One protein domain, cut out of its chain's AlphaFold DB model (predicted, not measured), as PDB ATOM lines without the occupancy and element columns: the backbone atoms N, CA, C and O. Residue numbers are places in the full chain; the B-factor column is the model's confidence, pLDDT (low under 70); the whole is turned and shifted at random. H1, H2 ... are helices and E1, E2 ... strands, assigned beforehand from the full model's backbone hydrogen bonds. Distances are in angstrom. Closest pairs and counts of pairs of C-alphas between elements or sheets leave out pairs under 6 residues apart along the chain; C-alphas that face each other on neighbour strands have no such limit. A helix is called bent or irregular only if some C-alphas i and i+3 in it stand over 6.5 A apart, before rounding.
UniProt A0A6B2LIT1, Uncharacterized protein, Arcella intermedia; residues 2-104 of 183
ATOM      1  N   ASN A   2     360.789 280.871 281.640       67.25
ATOM      2  CA  ASN A   2     360.891 282.130 282.397       67.25
ATOM      3  C   ASN A   2     361.993 282.130 283.471       67.25
ATOM      4  O   ASN A   2     362.701 283.121 283.584       67.25
ATOM      5  N   GLU A   3     362.208 281.020 284.185       76.38
ATOM      6  CA  GLU A   3     363.272 280.904 285.203       76.38
ATOM      7  C   GLU A   3     364.673 281.094 284.603       76.38
ATOM      8  O   GLU A   3     365.426 281.957 285.036       76.38
ATOM      9  N   LEU A   4     364.992 280.387 283.514       75.31
ATOM     10  CA  LEU A   4     366.282 280.518 282.821       75.31
ATOM     11  C   LEU A   4     366.519 281.927 282.258       75.31
ATOM     12  O   LEU A   4     367.665 282.370 282.166       75.31
ATOM     13  N   HIS A   5     365.455 282.626 281.856       74.00
ATOM     14  CA  HIS A   5     365.552 284.005 281.385       74.00
ATOM     15  C   HIS A   5     365.776 284.984 282.547       74.00
ATOM     16  O   HIS A   5     366.627 285.865 282.449       74.00
ATOM     17  N   GLN A   6     365.078 284.791 283.671       71.62
ATOM     18  CA  GLN A   6     365.268 285.583 284.892       71.62
ATOM     19  C   GLN A   6     366.665 285.394 285.496       71.62
ATOM     20  O   GLN A   6     367.256 286.356 285.985       71.62
ATOM     21  N   GLU A   7     367.217 284.185 285.387       80.81
ATOM     22  CA  GLU A   7     368.590 283.842 285.771       80.81
ATOM     23  C   GLU A   7     369.652 284.343 284.775       80.81
ATOM     24  O   GLU A   7     370.843 284.150 285.003       80.81
ATOM     25  N   GLY A   8     369.253 284.951 283.649       79.62
ATOM     26  CA  GLY A   8     370.182 285.455 282.632       79.62
ATOM     27  C   GLY A   8     370.935 284.359 281.868       79.62
ATOM     28  O   GLY A   8     371.964 284.631 281.259       79.62
ATOM     29  N   LYS A   9     370.448 283.112 281.879       85.94
ATOM     30  CA  LYS A   9     371.077 281.980 281.173       85.94
ATOM     31  C   LYS A   9     370.706 281.923 279.694       85.94
ATOM     32  O   LYS A   9     371.434 281.305 278.916       85.94
ATOM     33  N   ILE A  10     369.605 282.563 279.306       88.19
ATOM     34  CA  ILE A  10     369.120 282.647 277.923       88.19
ATOM     35  C   ILE A  10     368.723 284.075 277.559       88.19
ATOM     36  O   ILE A  10     368.180 284.812 278.389       88.19
ATOM     37  N   LYS A  11     368.933 284.442 276.295       88.56
ATOM     38  CA  LYS A  11     368.560 285.752 275.756       88.56
ATOM     39  C   LYS A  11     368.012 285.633 274.337       88.56
ATOM     40  O   LYS A  11     368.412 284.756 273.569       88.56
ATOM     41  N   LEU A  12     367.068 286.517 274.018       89.56
ATOM     42  CA  LEU A  12     366.522 286.677 272.677       89.56
ATOM     43  C   LEU A  12     367.396 287.628 271.861       89.56
ATOM     44  O   LEU A  12     367.789 288.692 272.336       89.56
ATOM     45  N   PHE A  13     367.644 287.247 270.615       88.81
ATOM     46  CA  PHE A  13     368.396 288.017 269.633       88.81
ATOM     47  C   PHE A  13     367.582 288.162 268.358       88.81
ATOM     48  O   PHE A  13     366.793 287.283 268.001       88.81
ATOM     49  N   LYS A  14     367.782 289.266 267.642       89.31
ATOM     50  CA  LYS A  14     367.110 289.493 266.370       89.31
ATOM     51  C   LYS A  14     367.692 288.585 265.289       89.31
ATOM     52  O   LYS A  14     368.887 288.661 264.987       89.31
ATOM     53  N   ILE A  15     366.843 287.755 264.679       82.38
ATOM     54  CA  ILE A  15     367.225 286.995 263.485       82.38
ATOM     55  C   ILE A  15     367.259 287.948 262.299       82.38
ATOM     56  O   ILE A  15     366.359 288.766 262.095       82.38
ATOM     57  N   VAL A  16     368.322 287.816 261.518       77.12
ATOM     58  CA  VAL A  16     368.554 288.608 260.319       77.12
ATOM     59  C   VAL A  16     367.453 288.336 259.289       77.12
ATOM     60  O   VAL A  16     366.993 287.210 259.130       77.12
ATOM     61  N   CYS A  17     367.056 289.384 258.575       71.62
ATOM     62  CA  CYS A  17     366.136 289.350 257.439       71.62
ATOM     63  C   CYS A  17     364.667 289.029 257.755       71.62
ATOM     64  O   CYS A  17     363.841 289.279 256.897       71.62
ATOM     65  N   GLN A  18     364.287 288.596 258.962       72.19
ATOM     66  CA  GLN A  18     362.872 288.417 259.331       72.19
ATOM     67  C   GLN A  18     362.321 289.621 260.104       72.19
ATOM     68  O   GLN A  18     363.010 290.121 260.986       72.19
ATOM     69  N   VAL A  19     361.081 290.062 259.864       68.56
ATOM     70  CA  VAL A  19     360.450 291.176 260.612       68.56
ATOM     71  C   VAL A  19     360.194 290.782 262.072       68.56
ATOM     72  O   VAL A  19     360.697 291.445 262.977       68.56
ATOM     73  N   ASP A  20     359.587 289.617 262.308       73.56
ATOM     74  CA  ASP A  20     359.236 289.123 263.654       73.56
ATOM     75  C   ASP A  20     360.037 287.879 264.083       73.56
ATOM     76  O   ASP A  20     359.684 287.180 265.029       73.56
ATOM     77  N   GLY A  21     361.148 287.596 263.395       79.19
ATOM     78  CA  GLY A  21     362.042 286.490 263.739       79.19
ATOM     79  C   GLY A  21     362.982 286.824 264.899       79.19
ATOM     80  O   GLY A  21     363.730 287.811 264.834       79.19
ATOM     81  N   TYR A  22     362.987 285.970 265.923       86.12
ATOM     82  CA  TYR A  22     363.902 286.023 267.062       86.12
ATOM     83  C   TYR A  22     364.537 284.657 267.306       86.12
ATOM     84  O   TYR A  22     363.891 283.624 267.139       86.12
ATOM     85  N   SER A  23     365.801 284.656 267.723       84.75
ATOM     86  CA  SER A  23     366.535 283.455 268.111       84.75
ATOM     87  C   SER A  23     366.742 283.471 269.610       84.75
ATOM     88  O   SER A  23     367.184 284.477 270.166       84.75
ATOM     89  N   LEU A  24     366.478 282.341 270.254       89.31
ATOM     90  CA  LEU A  24     366.868 282.115 271.635       89.31
ATOM     91  C   LEU A  24     368.286 281.541 271.654       89.31
ATOM     92  O   LEU A  24     368.540 280.523 271.013       89.31
ATOM     93  N   LEU A  25     369.202 282.181 272.376       90.38
ATOM     94  CA  LEU A  25     370.560 281.673 272.571       90.38
ATOM     95  C   LEU A  25     370.854 281.508 274.057       90.38
ATOM     96  O   LEU A  25     370.475 282.344 274.881       90.38
ATOM     97  N   MET A  26     371.571 280.434 274.384       91.69
ATOM     98  CA  MET A  26     372.186 280.273 275.696       91.69
ATOM     99  C   MET A  26     373.305 281.302 275.832       91.69
ATOM    100  O   MET A  26     374.147 281.433 274.942       91.69
ATOM    101  N   MET A  27     373.365 281.997 276.964       91.50
ATOM    102  CA  MET A  27     374.370 283.037 277.175       91.50
ATOM    103  C   MET A  27     375.792 282.489 277.168       91.50
ATOM    104  O   MET A  27     376.690 283.148 276.656       91.50
ATOM    105  N   ARG A  28     375.993 281.251 277.634       93.19
ATOM    106  CA  ARG A  28     377.279 280.552 277.512       93.19
ATOM    107  C   ARG A  28     377.735 280.457 276.053       93.19
ATOM    108  O   ARG A  28     378.885 280.753 275.744       93.19
ATOM    109  N   ASP A  29     376.831 280.058 275.166       93.12
ATOM    110  CA  ASP A  29     377.153 279.849 273.755       93.12
ATOM    111  C   ASP A  29     377.339 281.196 273.042       93.12
ATOM    112  O   ASP A  29     378.243 281.344 272.223       93.12
ATOM    113  N   TYR A  30     376.557 282.209 273.426       92.94
ATOM    114  CA  TYR A  30     376.740 283.576 272.946       92.94
ATOM    115  C   TYR A  30     378.104 284.152 273.353       92.94
ATOM    116  O   TYR A  30     378.822 284.664 272.502       92.94
ATOM    117  N   VAL A  31     378.513 284.012 274.618       93.44
ATOM    118  CA  VAL A  31     379.841 284.440 275.098       93.44
ATOM    119  C   VAL A  31     380.956 283.738 274.324       93.44
ATOM    120  O   VAL A  31     381.908 284.386 273.893       93.44
ATOM    121  N   ASN A  32     380.827 282.431 274.080       94.00
ATOM    122  CA  ASN A  32     381.793 281.690 273.266       94.00
ATOM    123  C   ASN A  32     381.886 282.249 271.841       94.00
ATOM    124  O   ASN A  32     382.990 282.429 271.331       94.00
ATOM    125  N   LEU A  33     380.750 282.568 271.219       92.81
ATOM    126  CA  LEU A  33     380.706 283.165 269.887       92.81
ATOM    127  C   LEU A  33     381.366 284.553 269.856       92.81
ATOM    128  O   LEU A  33     382.130 284.847 268.939       92.81
ATOM    129  N   VAL A  34     381.128 285.388 270.872       93.44
ATOM    130  CA  VAL A  34     381.789 286.696 271.009       93.44
ATOM    131  C   VAL A  34     383.303 286.537 271.145       93.44
ATOM    132  O   VAL A  34     384.051 287.234 270.463       93.44
ATOM    133  N   ASN A  35     383.766 285.594 271.967       92.19
ATOM    134  CA  ASN A  35     385.194 285.330 272.149       92.19
ATOM    135  C   ASN A  35     385.862 284.814 270.866       92.19
ATOM    136  O   ASN A  35     386.970 285.238 270.539       92.19
ATOM    137  N   GLN A  36     385.183 283.943 270.115       91.31
ATOM    138  CA  GLN A  36     385.652 283.494 268.801       91.31
ATOM    139  C   GLN A  36     385.754 284.667 267.822       91.31
ATOM    140  O   GLN A  36     386.783 284.830 267.172       91.31
ATOM    141  N   PHE A  37     384.725 285.518 267.759       91.00
ATOM    142  CA  PHE A  37     384.721 286.701 266.899       91.00
ATOM    143  C   PHE A  37     385.862 287.664 267.255       91.00
ATOM    144  O   PHE A  37     386.635 288.062 266.385       91.00
ATOM    145  N   LYS A  38     386.029 287.970 268.548       89.88
ATOM    146  CA  LYS A  38     387.111 288.810 269.080       89.88
ATOM    147  C   LYS A  38     388.495 288.312 268.657       89.88
ATOM    148  O   LYS A  38     389.352 289.130 268.346       89.88
ATOM    149  N   GLY A  39     388.714 286.996 268.610       85.19
ATOM    150  CA  GLY A  39     389.986 286.404 268.178       85.19
ATOM    151  C   GLY A  39     390.370 286.711 266.724       85.19
ATOM    152  O   GLY A  39     391.547 286.634 266.374       85.19
ATOM    153  N   HIS A  40     389.402 287.087 265.885       83.00
ATOM    154  CA  HIS A  40     389.617 287.452 264.484       83.00
ATOM    155  C   HIS A  40     389.613 288.966 264.240       83.00
ATOM    156  O   HIS A  40     390.009 289.403 263.154       83.00
ATOM    157  N   GLU A  41     389.207 289.762 265.229       82.19
ATOM    158  CA  GLU A  41     389.025 291.197 265.061       82.19
ATOM    159  C   GLU A  41     390.281 291.994 265.424       82.19
ATOM    160  O   GLU A  41     390.922 291.784 266.452       82.19
ATOM    161  N   LYS A  42     390.624 292.955 264.564       77.62
ATOM    162  CA  LYS A  42     391.796 293.825 264.740       77.62
ATOM    163  C   LYS A  42     391.462 295.154 265.417       77.62
ATOM    164  O   LYS A  42     392.346 295.784 265.990       77.62
ATOM    165  N   GLU A  43     390.209 295.594 265.337       77.00
ATOM    166  CA  GLU A  43     389.762 296.874 265.887       77.00
ATOM    167  C   GLU A  43     389.247 296.718 267.323       77.00
ATOM    168  O   GLU A  43     388.313 295.964 267.582       77.00
ATOM    169  N   CYS A  44     389.860 297.472 268.244       81.19
ATOM    170  CA  CYS A  44     389.429 297.691 269.631       81.19
ATOM    171  C   CYS A  44     388.872 296.437 270.345       81.19
ATOM    172  O   CYS A  44     387.722 296.445 270.770       81.19
ATOM    173  N   PRO A  45     389.653 295.357 270.541       84.81
ATOM    174  CA  PRO A  45     389.138 294.108 271.113       84.81
ATOM    175  C   PRO A  45     388.535 294.262 272.524       84.81
ATOM    176  O   PRO A  45     387.694 293.456 272.920       84.81
ATOM    177  N   ALA A  46     388.923 295.306 273.264       88.19
ATOM    178  CA  ALA A  46     388.385 295.629 274.584       88.19
ATOM    179  C   ALA A  46     386.884 295.974 274.564       88.19
ATOM    180  O   ALA A  46     386.205 295.781 275.573       88.19
ATOM    181  N   ILE A  47     386.335 296.432 273.428       91.94
ATOM    182  CA  ILE A  47     384.902 296.743 273.340       91.94
ATOM    183  C   ILE A  47     384.030 295.501 273.503       91.94
ATOM    184  O   ILE A  47     382.950 295.574 274.079       91.94
ATOM    185  N   TYR A  48     384.500 294.346 273.036       92.31
ATOM    186  CA  TYR A  48     383.748 293.101 273.147       92.31
ATOM    187  C   TYR A  48     383.665 292.635 274.603       92.31
ATOM    188  O   TYR A  48     382.618 292.154 275.032       92.31
ATOM    189  N   ASP A  49     384.722 292.869 275.388       91.62
ATOM    190  CA  ASP A  49     384.710 292.602 276.828       91.62
ATOM    191  C   ASP A  49     383.786 293.583 277.556       91.62
ATOM    192  O   ASP A  49     382.961 293.165 278.364       91.62
ATOM    193  N   ALA A  50     383.866 294.880 277.241       91.88
ATOM    194  CA  ALA A  50     382.968 295.887 277.808       91.88
ATOM    195  C   ALA A  50     381.497 295.599 277.461       91.88
ATOM    196  O   ALA A  50     380.613 295.730 278.304       91.88
ATOM    197  N   PHE A  51     381.220 295.127 276.247       93.56
ATOM    198  CA  PHE A  51     379.886 294.707 275.840       93.56
ATOM    199  C   PHE A  51     379.380 293.515 276.670       93.56
ATOM    200  O   PHE A  51     378.259 293.555 277.182       93.56
ATOM    201  N   LEU A  52     380.200 292.475 276.854       93.31
ATOM    202  CA  LEU A  52     379.828 291.302 277.652       93.31
ATOM    203  C   LEU A  52     379.691 291.603 279.148       93.31
ATOM    204  O   LEU A  52     378.829 291.017 279.797       93.31
ATOM    205  N   ASN A  53     380.518 292.498 279.688       93.06
ATOM    206  CA  ASN A  53     380.576 292.775 281.123       93.06
ATOM    207  C   ASN A  53     379.614 293.886 281.560       93.06
ATOM    208  O   ASN A  53     379.087 293.829 282.669       93.06
ATOM    209  N   SER A  54     379.362 294.877 280.700       92.06
ATOM    210  CA  SER A  54     378.553 296.053 281.039       92.06
ATOM    211  C   SER A  54     377.196 296.061 280.340       92.06
ATOM    212  O   SER A  54     376.199 296.394 280.970       92.06
ATOM    213  N   VAL A  55     377.107 295.685 279.062       93.19
ATOM    214  CA  VAL A  55     375.842 295.800 278.309       93.19
ATOM    215  C   VAL A  55     374.946 294.587 278.536       93.19
ATOM    216  O   VAL A  55     373.810 294.718 278.988       93.19
ATOM    217  N   ILE A  56     375.457 293.392 278.252       91.44
ATOM    218  CA  ILE A  56     374.677 292.150 278.304       91.44
ATOM    219  C   ILE A  56     374.021 291.884 279.675       91.44
ATOM    220  O   ILE A  56     372.844 291.519 279.680       91.44
ATOM    221  N   PRO A  57     374.690 292.083 280.828       89.88
ATOM    222  CA  PRO A  57     374.079 291.808 282.130       89.88
ATOM    223  C   PRO A  57     372.990 292.819 282.511       89.88
ATOM    224  O   PRO A  57     372.041 292.465 283.212       89.88
ATOM    225  N   ASN A  58     373.113 294.062 282.033       90.19
ATOM    226  CA  ASN A  58     372.197 295.158 282.355       90.19
ATOM    227  C   ASN A  58     371.011 295.256 281.382       90.19
ATOM    228  O   ASN A  58     369.994 295.860 281.711       90.19
ATOM    229  N   CYS A  59     371.093 294.626 280.209       88.81
ATOM    230  CA  CYS A  59     370.022 294.621 279.218       88.81
ATOM    231  C   CYS A  59     369.459 293.205 279.061       88.81
ATOM    232  O   CYS A  59     370.065 292.368 278.396       88.81
ATOM    233  N   ARG A  60     368.276 292.916 279.618       82.38
ATOM    234  CA  ARG A  60     367.627 291.593 279.476       82.38
ATOM    235  C   ARG A  60     366.801 291.474 278.201       82.38
ATOM    236  O   ARG A  60     366.866 290.449 277.520       82.38
ATOM    237  N   GLU A  61     366.146 292.565 277.826       87.06
ATOM    238  CA  GLU A  61     365.331 292.673 276.621       87.06
ATOM    239  C   GLU A  61     366.142 292.485 275.331       87.06
ATOM    240  O   GLU A  61     367.363 292.677 275.288       87.06
ATOM    241  N   VAL A  62     365.453 292.102 274.253       87.88
ATOM    242  CA  VAL A  62     366.044 292.000 272.903       87.88
ATOM    243  C   VAL A  62     366.334 293.372 272.287       87.88
ATOM    244  O   VAL A  62     367.144 293.485 271.367       87.88
ATOM    245  N   ILE A  63     365.676 294.410 272.800       91.62
ATOM    246  CA  ILE A  63     365.843 295.806 272.404       91.62
ATOM    247  C   ILE A  63     366.641 296.529 273.485       91.62
ATOM    248  O   ILE A  63     366.441 296.293 274.674       91.62
ATOM    249  N   VAL A  64     367.505 297.443 273.061       93.94
ATOM    250  CA  VAL A  64     368.207 298.374 273.938       93.94
ATOM    251  C   VAL A  64     368.114 299.789 273.377       93.94
ATOM    252  O   VAL A  64     368.188 300.013 272.163       93.94
ATOM    253  N   GLU A  65     367.904 300.751 274.267       93.88
ATOM    254  CA  GLU A  65     367.859 302.166 273.920       93.88
ATOM    255  C   GLU A  65     369.270 302.720 273.713       93.88
ATOM    256  O   GLU A  65     370.215 302.370 274.422       93.88
ATOM    257  N   ASN A  66     369.412 303.632 272.753       91.31
ATOM    258  CA  ASN A  66     370.698 304.243 272.429       91.31
ATOM    259  C   ASN A  66     371.260 305.043 273.615       91.31
ATOM    260  O   ASN A  66     372.475 305.087 273.788       91.31
ATOM    261  N   GLN A  67     370.389 305.635 274.440       91.00
ATOM    262  CA  GLN A  67     370.788 306.332 275.665       91.00
ATOM    263  C   GLN A  67     371.406 305.361 276.680       91.00
ATOM    264  O   GLN A  67     372.526 305.586 277.123       91.00
ATOM    265  N   MET A  68     370.742 304.230 276.945       92.44
ATOM    266  CA  MET A  68     371.250 303.189 277.844       92.44
ATOM    267  C   MET A  68     372.596 302.621 277.370       92.44
ATOM    268  O   MET A  68     373.488 302.380 278.178       92.44
ATOM    269  N   LEU A  69     372.781 302.435 276.057       92.00
ATOM    270  CA  LEU A  69     374.088 302.057 275.507       92.00
ATOM    271  C   LEU A  69     375.153 303.128 275.749       92.00
ATOM    272  O   LEU A  69     376.299 302.782 276.020       92.00
ATOM    273  N   GLY A  70     374.787 304.406 275.647       90.88
ATOM    274  CA  GLY A  70     375.666 305.524 275.978       90.88
ATOM    275  C   GLY A  70     376.154 305.452 277.421       90.88
ATOM    276  O   GLY A  70     377.361 305.449 277.658       90.88
ATOM    277  N   ASP A  71     375.218 305.295 278.355       92.00
ATOM    278  CA  ASP A  71     375.498 305.243 279.791       92.00
ATOM    279  C   ASP A  71     376.387 304.043 280.164       92.00
ATOM    280  O   ASP A  71     377.286 304.159 280.994       92.00
ATOM    281  N   LEU A  72     376.182 302.890 279.516       93.00
ATOM    282  CA  LEU A  72     376.930 301.656 279.794       93.00
ATOM    283  C   LEU A  72     378.307 301.589 279.113       93.00
ATOM    284  O   LEU A  72     379.176 300.850 279.580       93.00
ATOM    285  N   LEU A  73     378.507 302.306 278.000       90.44
ATOM    286  CA  LEU A  73     379.745 302.271 277.205       90.44
ATOM    287  C   LEU A  73     380.668 303.481 277.429       90.44
ATOM    288  O   LEU A  73     381.810 303.447 276.964       90.44
ATOM    289  N   GLY A  74     380.204 304.521 278.128       88.19
ATOM    290  CA  GLY A  74     381.014 305.668 278.552       88.19
ATOM    291  C   GLY A  74     381.360 306.669 277.440       88.19
ATOM    292  O   GLY A  74     380.661 306.789 276.436       88.19
ATOM    293  N   GLU A  75     382.453 307.416 277.623       78.62
ATOM    294  CA  GLU A  75     382.799 308.607 276.820       78.62
ATOM    295  C   GLU A  75     382.988 308.339 275.312       78.62
ATOM    296  O   GLU A  75     382.633 309.179 274.487       78.62
ATOM    297  N   GLU A  76     383.469 307.154 274.912       82.62
ATOM    298  CA  GLU A  76     383.632 306.768 273.495       82.62
ATOM    299  C   GLU A  76     382.409 306.020 272.910       82.62
ATOM    300  O   GLU A  76     382.508 305.356 271.868       82.62
ATOM    301  N   CYS A  77     381.230 306.128 273.538       84.75
ATOM    302  CA  CYS A  77     380.047 305.332 273.188       84.75
ATOM    303  C   CYS A  77     379.675 305.380 271.700       84.75
ATOM    304  O   CYS A  77     379.349 304.353 271.116       84.75
ATOM    305  N   SER A  78     379.788 306.535 271.039       87.06
ATOM    306  CA  SER A  78     379.414 306.675 269.622       87.06
ATOM    307  C   SER A  78     380.280 305.809 268.697       87.06
ATOM    308  O   SER A  78     379.780 305.189 267.755       87.06
ATOM    309  N   LYS A  79     381.586 305.730 268.976       89.81
ATOM    310  CA  LYS A  79     382.536 304.898 268.227       89.81
ATOM    311  C   LYS A  79     382.305 303.420 268.527       89.81
ATOM    312  O   LYS A  79     382.253 302.610 267.603       89.81
ATOM    313  N   HIS A  80     382.096 303.089 269.797       91.12
ATOM    314  CA  HIS A  80     381.786 301.739 270.258       91.12
ATOM    315  C   HIS A  80     380.503 301.182 269.638       91.12
ATOM    316  O   HIS A  80     380.513 300.092 269.075       91.12
ATOM    317  N   ILE A  81     379.421 301.959 269.648       91.69
ATOM    318  CA  ILE A  81     378.141 301.587 269.038       91.69
ATOM    319  C   ILE A  81     378.319 301.322 267.537       91.69
ATOM    320  O   ILE A  81     377.797 300.337 267.018       91.69
ATOM    321  N   ASN A  82     379.098 302.148 266.833       92.00
ATOM    322  CA  ASN A  82     379.385 301.935 265.413       92.00
ATOM    323  C   ASN A  82     380.143 300.616 265.165       92.00
ATOM    324  O   ASN A  82     379.775 299.859 264.267       92.00
ATOM    325  N   ILE A  83     381.155 300.303 265.981       92.56
ATOM    326  CA  ILE A  83     381.875 299.020 265.906       92.56
ATOM    327  C   ILE A  83     380.911 297.850 266.142       92.56
ATOM    328  O   ILE A  83     380.912 296.892 265.369       92.56
ATOM    329  N   LEU A  84     380.033 297.943 267.143       93.50
ATOM    330  CA  LEU A  84     379.043 296.905 267.449       93.50
ATOM    331  C   LEU A  84     378.013 296.712 266.317       93.50
ATOM    332  O   LEU A  84     377.613 295.582 266.040       93.50
ATOM    333  N   PHE A  85     377.625 297.774 265.604       92.19
ATOM    334  CA  PHE A  85     376.810 297.649 264.388       92.19
ATOM    335  C   PHE A  85     377.567 296.952 263.256       92.19
ATOM    336  O   PHE A  85     377.048 296.009 262.659       92.19
ATOM    337  N   LYS A  86     378.798 297.385 262.962       90.88
ATOM    338  CA  LYS A  86     379.611 296.817 261.872       90.88
ATOM    339  C   LYS A  86     379.969 295.350 262.098       90.88
ATOM    340  O   LYS A  86     380.050 294.588 261.139       90.88
ATOM    341  N   SER A  87     380.150 294.955 263.353       91.69
ATOM    342  CA  SER A  87     380.440 293.576 263.753       91.69
ATOM    343  C   SER A  87     379.182 292.711 263.914       91.69
ATOM    344  O   SER A  87     379.297 291.507 264.109       91.69
ATOM    345  N   GLY A  88     377.971 293.273 263.797       91.44
ATOM    346  CA  GLY A  88     376.702 292.530 263.857       91.44
ATOM    347  C   GLY A  88     376.162 292.261 265.265       91.44
ATOM    348  O   GLY A  88     375.146 291.587 265.413       91.44
ATOM    349  N   PHE A  89     376.794 292.814 266.297       93.19
ATOM    350  CA  PHE A  89     376.341 292.712 267.687       93.19
ATOM    351  C   PHE A  89     375.085 293.545 267.947       93.19
ATOM    352  O   PHE A  89     374.299 293.215 268.836       93.19
ATOM    353  N   LEU A  90     374.878 294.600 267.157       93.38
ATOM    354  CA  LEU A  90     373.673 295.423 267.163       93.38
ATOM    355  C   LEU A  90     373.054 295.482 265.765       93.38
ATOM    356  O   LEU A  90     373.755 295.476 264.752       93.38
ATOM    357  N   GLN A  91     371.727 295.580 265.708       91.25
ATOM    358  CA  GLN A  91     370.958 295.789 264.480       91.25
ATOM    359  C   GLN A  91     370.029 296.987 264.641       91.25
ATOM    360  O   GLN A  91     369.396 297.170 265.682       91.25
ATOM    361  N   LYS A  92     369.961 297.845 263.620       88.19
ATOM    362  CA  LYS A  92     369.183 299.081 263.709       88.19
ATOM    363  C   LYS A  92     367.692 298.748 263.733       88.19
ATOM    364  O   LYS A  92     367.213 298.064 262.835       88.19
ATOM    365  N   ARG A  93     366.976 299.280 264.726       87.94
ATOM    366  CA  ARG A  93     365.514 299.194 264.813       87.94
ATOM    367  C   ARG A  93     364.878 300.512 264.394       87.94
ATOM    368  O   ARG A  93     364.121 300.555 263.432       87.94
ATOM    369  N   ASP A  94     365.238 301.593 265.078       86.94
ATOM    370  CA  ASP A  94     364.725 302.935 264.808       86.94
ATOM    371  C   ASP A  94     365.799 304.010 265.093       86.94
ATOM    372  O   ASP A  94     366.998 303.760 264.932       86.94
ATOM    373  N   LYS A  95     365.388 305.250 265.391       87.75
ATOM    374  CA  LYS A  95     366.304 306.370 265.674       87.75
ATOM    375  C   LYS A  95     366.813 306.381 267.121       87.75
ATOM    376  O   LYS A  95     367.845 306.995 267.372       87.75
ATOM    377  N   SER A  96     366.114 305.731 268.047       89.44
ATOM    378  CA  SER A  96     366.373 305.772 269.491       89.44
ATOM    379  C   SER A  96     366.688 304.404 270.096       89.44
ATOM    380  O   SER A  96     367.114 304.346 271.245       89.44
ATOM    381  N   SER A  97     366.512 303.315 269.351       92.75
ATOM    382  CA  SER A  97     366.737 301.956 269.825       92.75
ATOM    383  C   SER A  97     367.336 301.037 268.760       92.75
ATOM    384  O   SER A  97     367.241 301.260 267.544       92.75
ATOM    385  N   CYS A  98     367.950 299.963 269.239       93.31
ATOM    386  CA  CYS A  98     368.509 298.900 268.424       93.31
ATOM    387  C   CYS A  98     368.209 297.527 269.031       93.31
ATOM    388  O   CYS A  98     367.862 297.400 270.204       93.31
ATOM    389  N   TRP A  99     368.305 296.494 268.202       93.88
ATOM    390  CA  TRP A  99     368.225 295.109 268.640       93.88
ATOM    391  C   TRP A  99     369.608 294.540 268.916       93.88
ATOM    392  O   TRP A  99     370.565 294.867 268.212       93.88
ATOM    393  N   PHE A 100     369.681 293.593 269.847       93.81
ATOM    394  CA  PHE A 100     370.832 292.706 269.943       93.81
ATOM    395  C   PHE A 100     370.877 291.747 268.754       93.81
ATOM    396  O   PHE A 100     369.893 291.075 268.427       93.81
ATOM    397  N   GLY A 101     372.041 291.684 268.120       91.62
ATOM    398  CA  GLY A 101     372.346 290.812 267.000       91.62
ATOM    399  C   GLY A 101     373.307 289.687 267.369       91.62
ATOM    400  O   GLY A 101     373.778 289.556 268.505       91.62
ATOM    401  N   VAL A 102     373.582 288.855 266.370       90.56
ATOM    402  CA  VAL A 102     374.519 287.742 266.472       90.56
ATOM    403  C   VAL A 102     375.866 288.207 265.904       90.56
ATOM    404  O   VAL A 102     375.894 288.726 264.788       90.56
ATOM    405  N   PRO A 103     376.988 288.024 266.623       91.44
ATOM    406  CA  PRO A 103     378.315 288.374 266.125       91.44
ATOM    407  C   PRO A 103     378.564 287.882 264.693       91.44
ATOM    408  O   PRO A 103     378.251 286.744 264.347       91.44
ATOM    409  N   GLY A 104     379.109 288.755 263.848       88.44
ATOM    410  CA  GLY A 104     379.394 288.484 262.441       88.44
ATOM    411  C   GLY A 104     378.183 288.523 261.505       88.44
ATOM    412  O   GLY A 104     378.344 288.291 260.310       88.44
TER     413      GLY A 104
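This is residues 2 to 104 of the 183 residues of an uncharacterized protein of Arcella intermedia (UniProt A0A6B2LIT1). The domain is a rounded body with strands along one side, the hairpin of E1 and E2 next to a small sheet of E3, E5 and E4, and a train of four helices along the other, H2, H3, H4 and H5, each touching the next. H1 lies at the outer end by E1, touching no helix, and H5 stands up from the three-stranded sheet over E4. The printed part has 103 residues with five named helices and five named strands, in the order H1 E1 E2 H2 H3 E3 H4 H5 E4 E5. Both sheets, E3 - E5 - E4 and E1 - E2, are antiparallel, and the class is mixed, helices and strands. The whole is compact, with a radius of gyration of the C-alphas of 12.9 A and spans of 34 by 31 by 26 A.

H1, residues 2 to 6, begins at C-alpha 2 at (360.891, 282.130, 282.397). E1, residues 10 to 14, is 13.6 A long, and E2, residues 22 to 26, is 13.3 A long. H2, residues 27 to 40, is the longest helix by residues, 20.3 A from first to last C-alpha, and ends at C-alpha 40 at (389.617, 287.452, 264.484). H3, residues 46 to 58, measures 18.0 A; it is irregular, but only just, with C-alphas 53 and 56 being 6.6 A apart, and its line is a rough one. E3 is residues 63 to 65, 6.8 A; H4 is residues 66 to 73, 10.4 A; H5 is residues 77 to 86, 14.2 A. E4 is residues 90 to 92, 6.7 A, and E5 is residues 97 to 100, 10.1 A, ending at C-alpha 100 at (370.832, 292.706, 269.943).

The closest C-alphas of H1 and E1 are those of Leu 4 and Ile 10, 6.0 A. E1 and E2 form an antiparallel hairpin, with N 13 and O 23 at 2.8 A, within hydrogen-bond range. E1 and E5 have their closest C-alphas at Phe 13 and Phe 100, 5.3 A. H2 and H3 form a helical hairpin: they touch, H3 with residues 48 to 52 alone, at a shallow tilt of 16 degrees, opposite ways, closest at the C-alphas of Lys 38 and Tyr 48, 6.8 A. H3 touches H4 with residues 50 to 55 alone, at a steep tilt of 62 degrees, closest at the C-alphas of Ser 54 and Leu 72, 6.0 A. H4 and H5 touch about perpendicular at 76 degrees, with the C-alphas of Gly 70 and Cys 77 closest at 5.2 A. The helix packing is mostly crossed, but only just: of these three touching pairs 1 is at a shallow tilt. In the sheet E5 is the inner strand, antiparallel to E3, with N 64 and O 98 at 2.9 A, and to E4, its hairpin partner, with N 99 and O 91 at 2.8 A. E3, H4, H5 and E4 make a split strand-helix-strand unit, two strands running the same way with E5 between them, and its crossover is right-handed. H4 only grazes the sheet, with residues 66 to 69. H5 is on the sheet at a height over the sheet of 9.0 A, over E4, with the C-alphas of Leu 84 and Leu 90 closest at 5.6 A. H1, H4 and H5 have every O i to N i+4 pair within hydrogen-bond range; H2 has 9 of 10 and H3 6 of 9.

The two C-alphas farthest apart are those of Asn 2 and Lys 42, 37.5 A. The printed part has no cut and no long link; E1 to E2 is a short link and the others are tight. The mean pLDDT of the printed part is 87.8, and residues 2 and 19 are under 70.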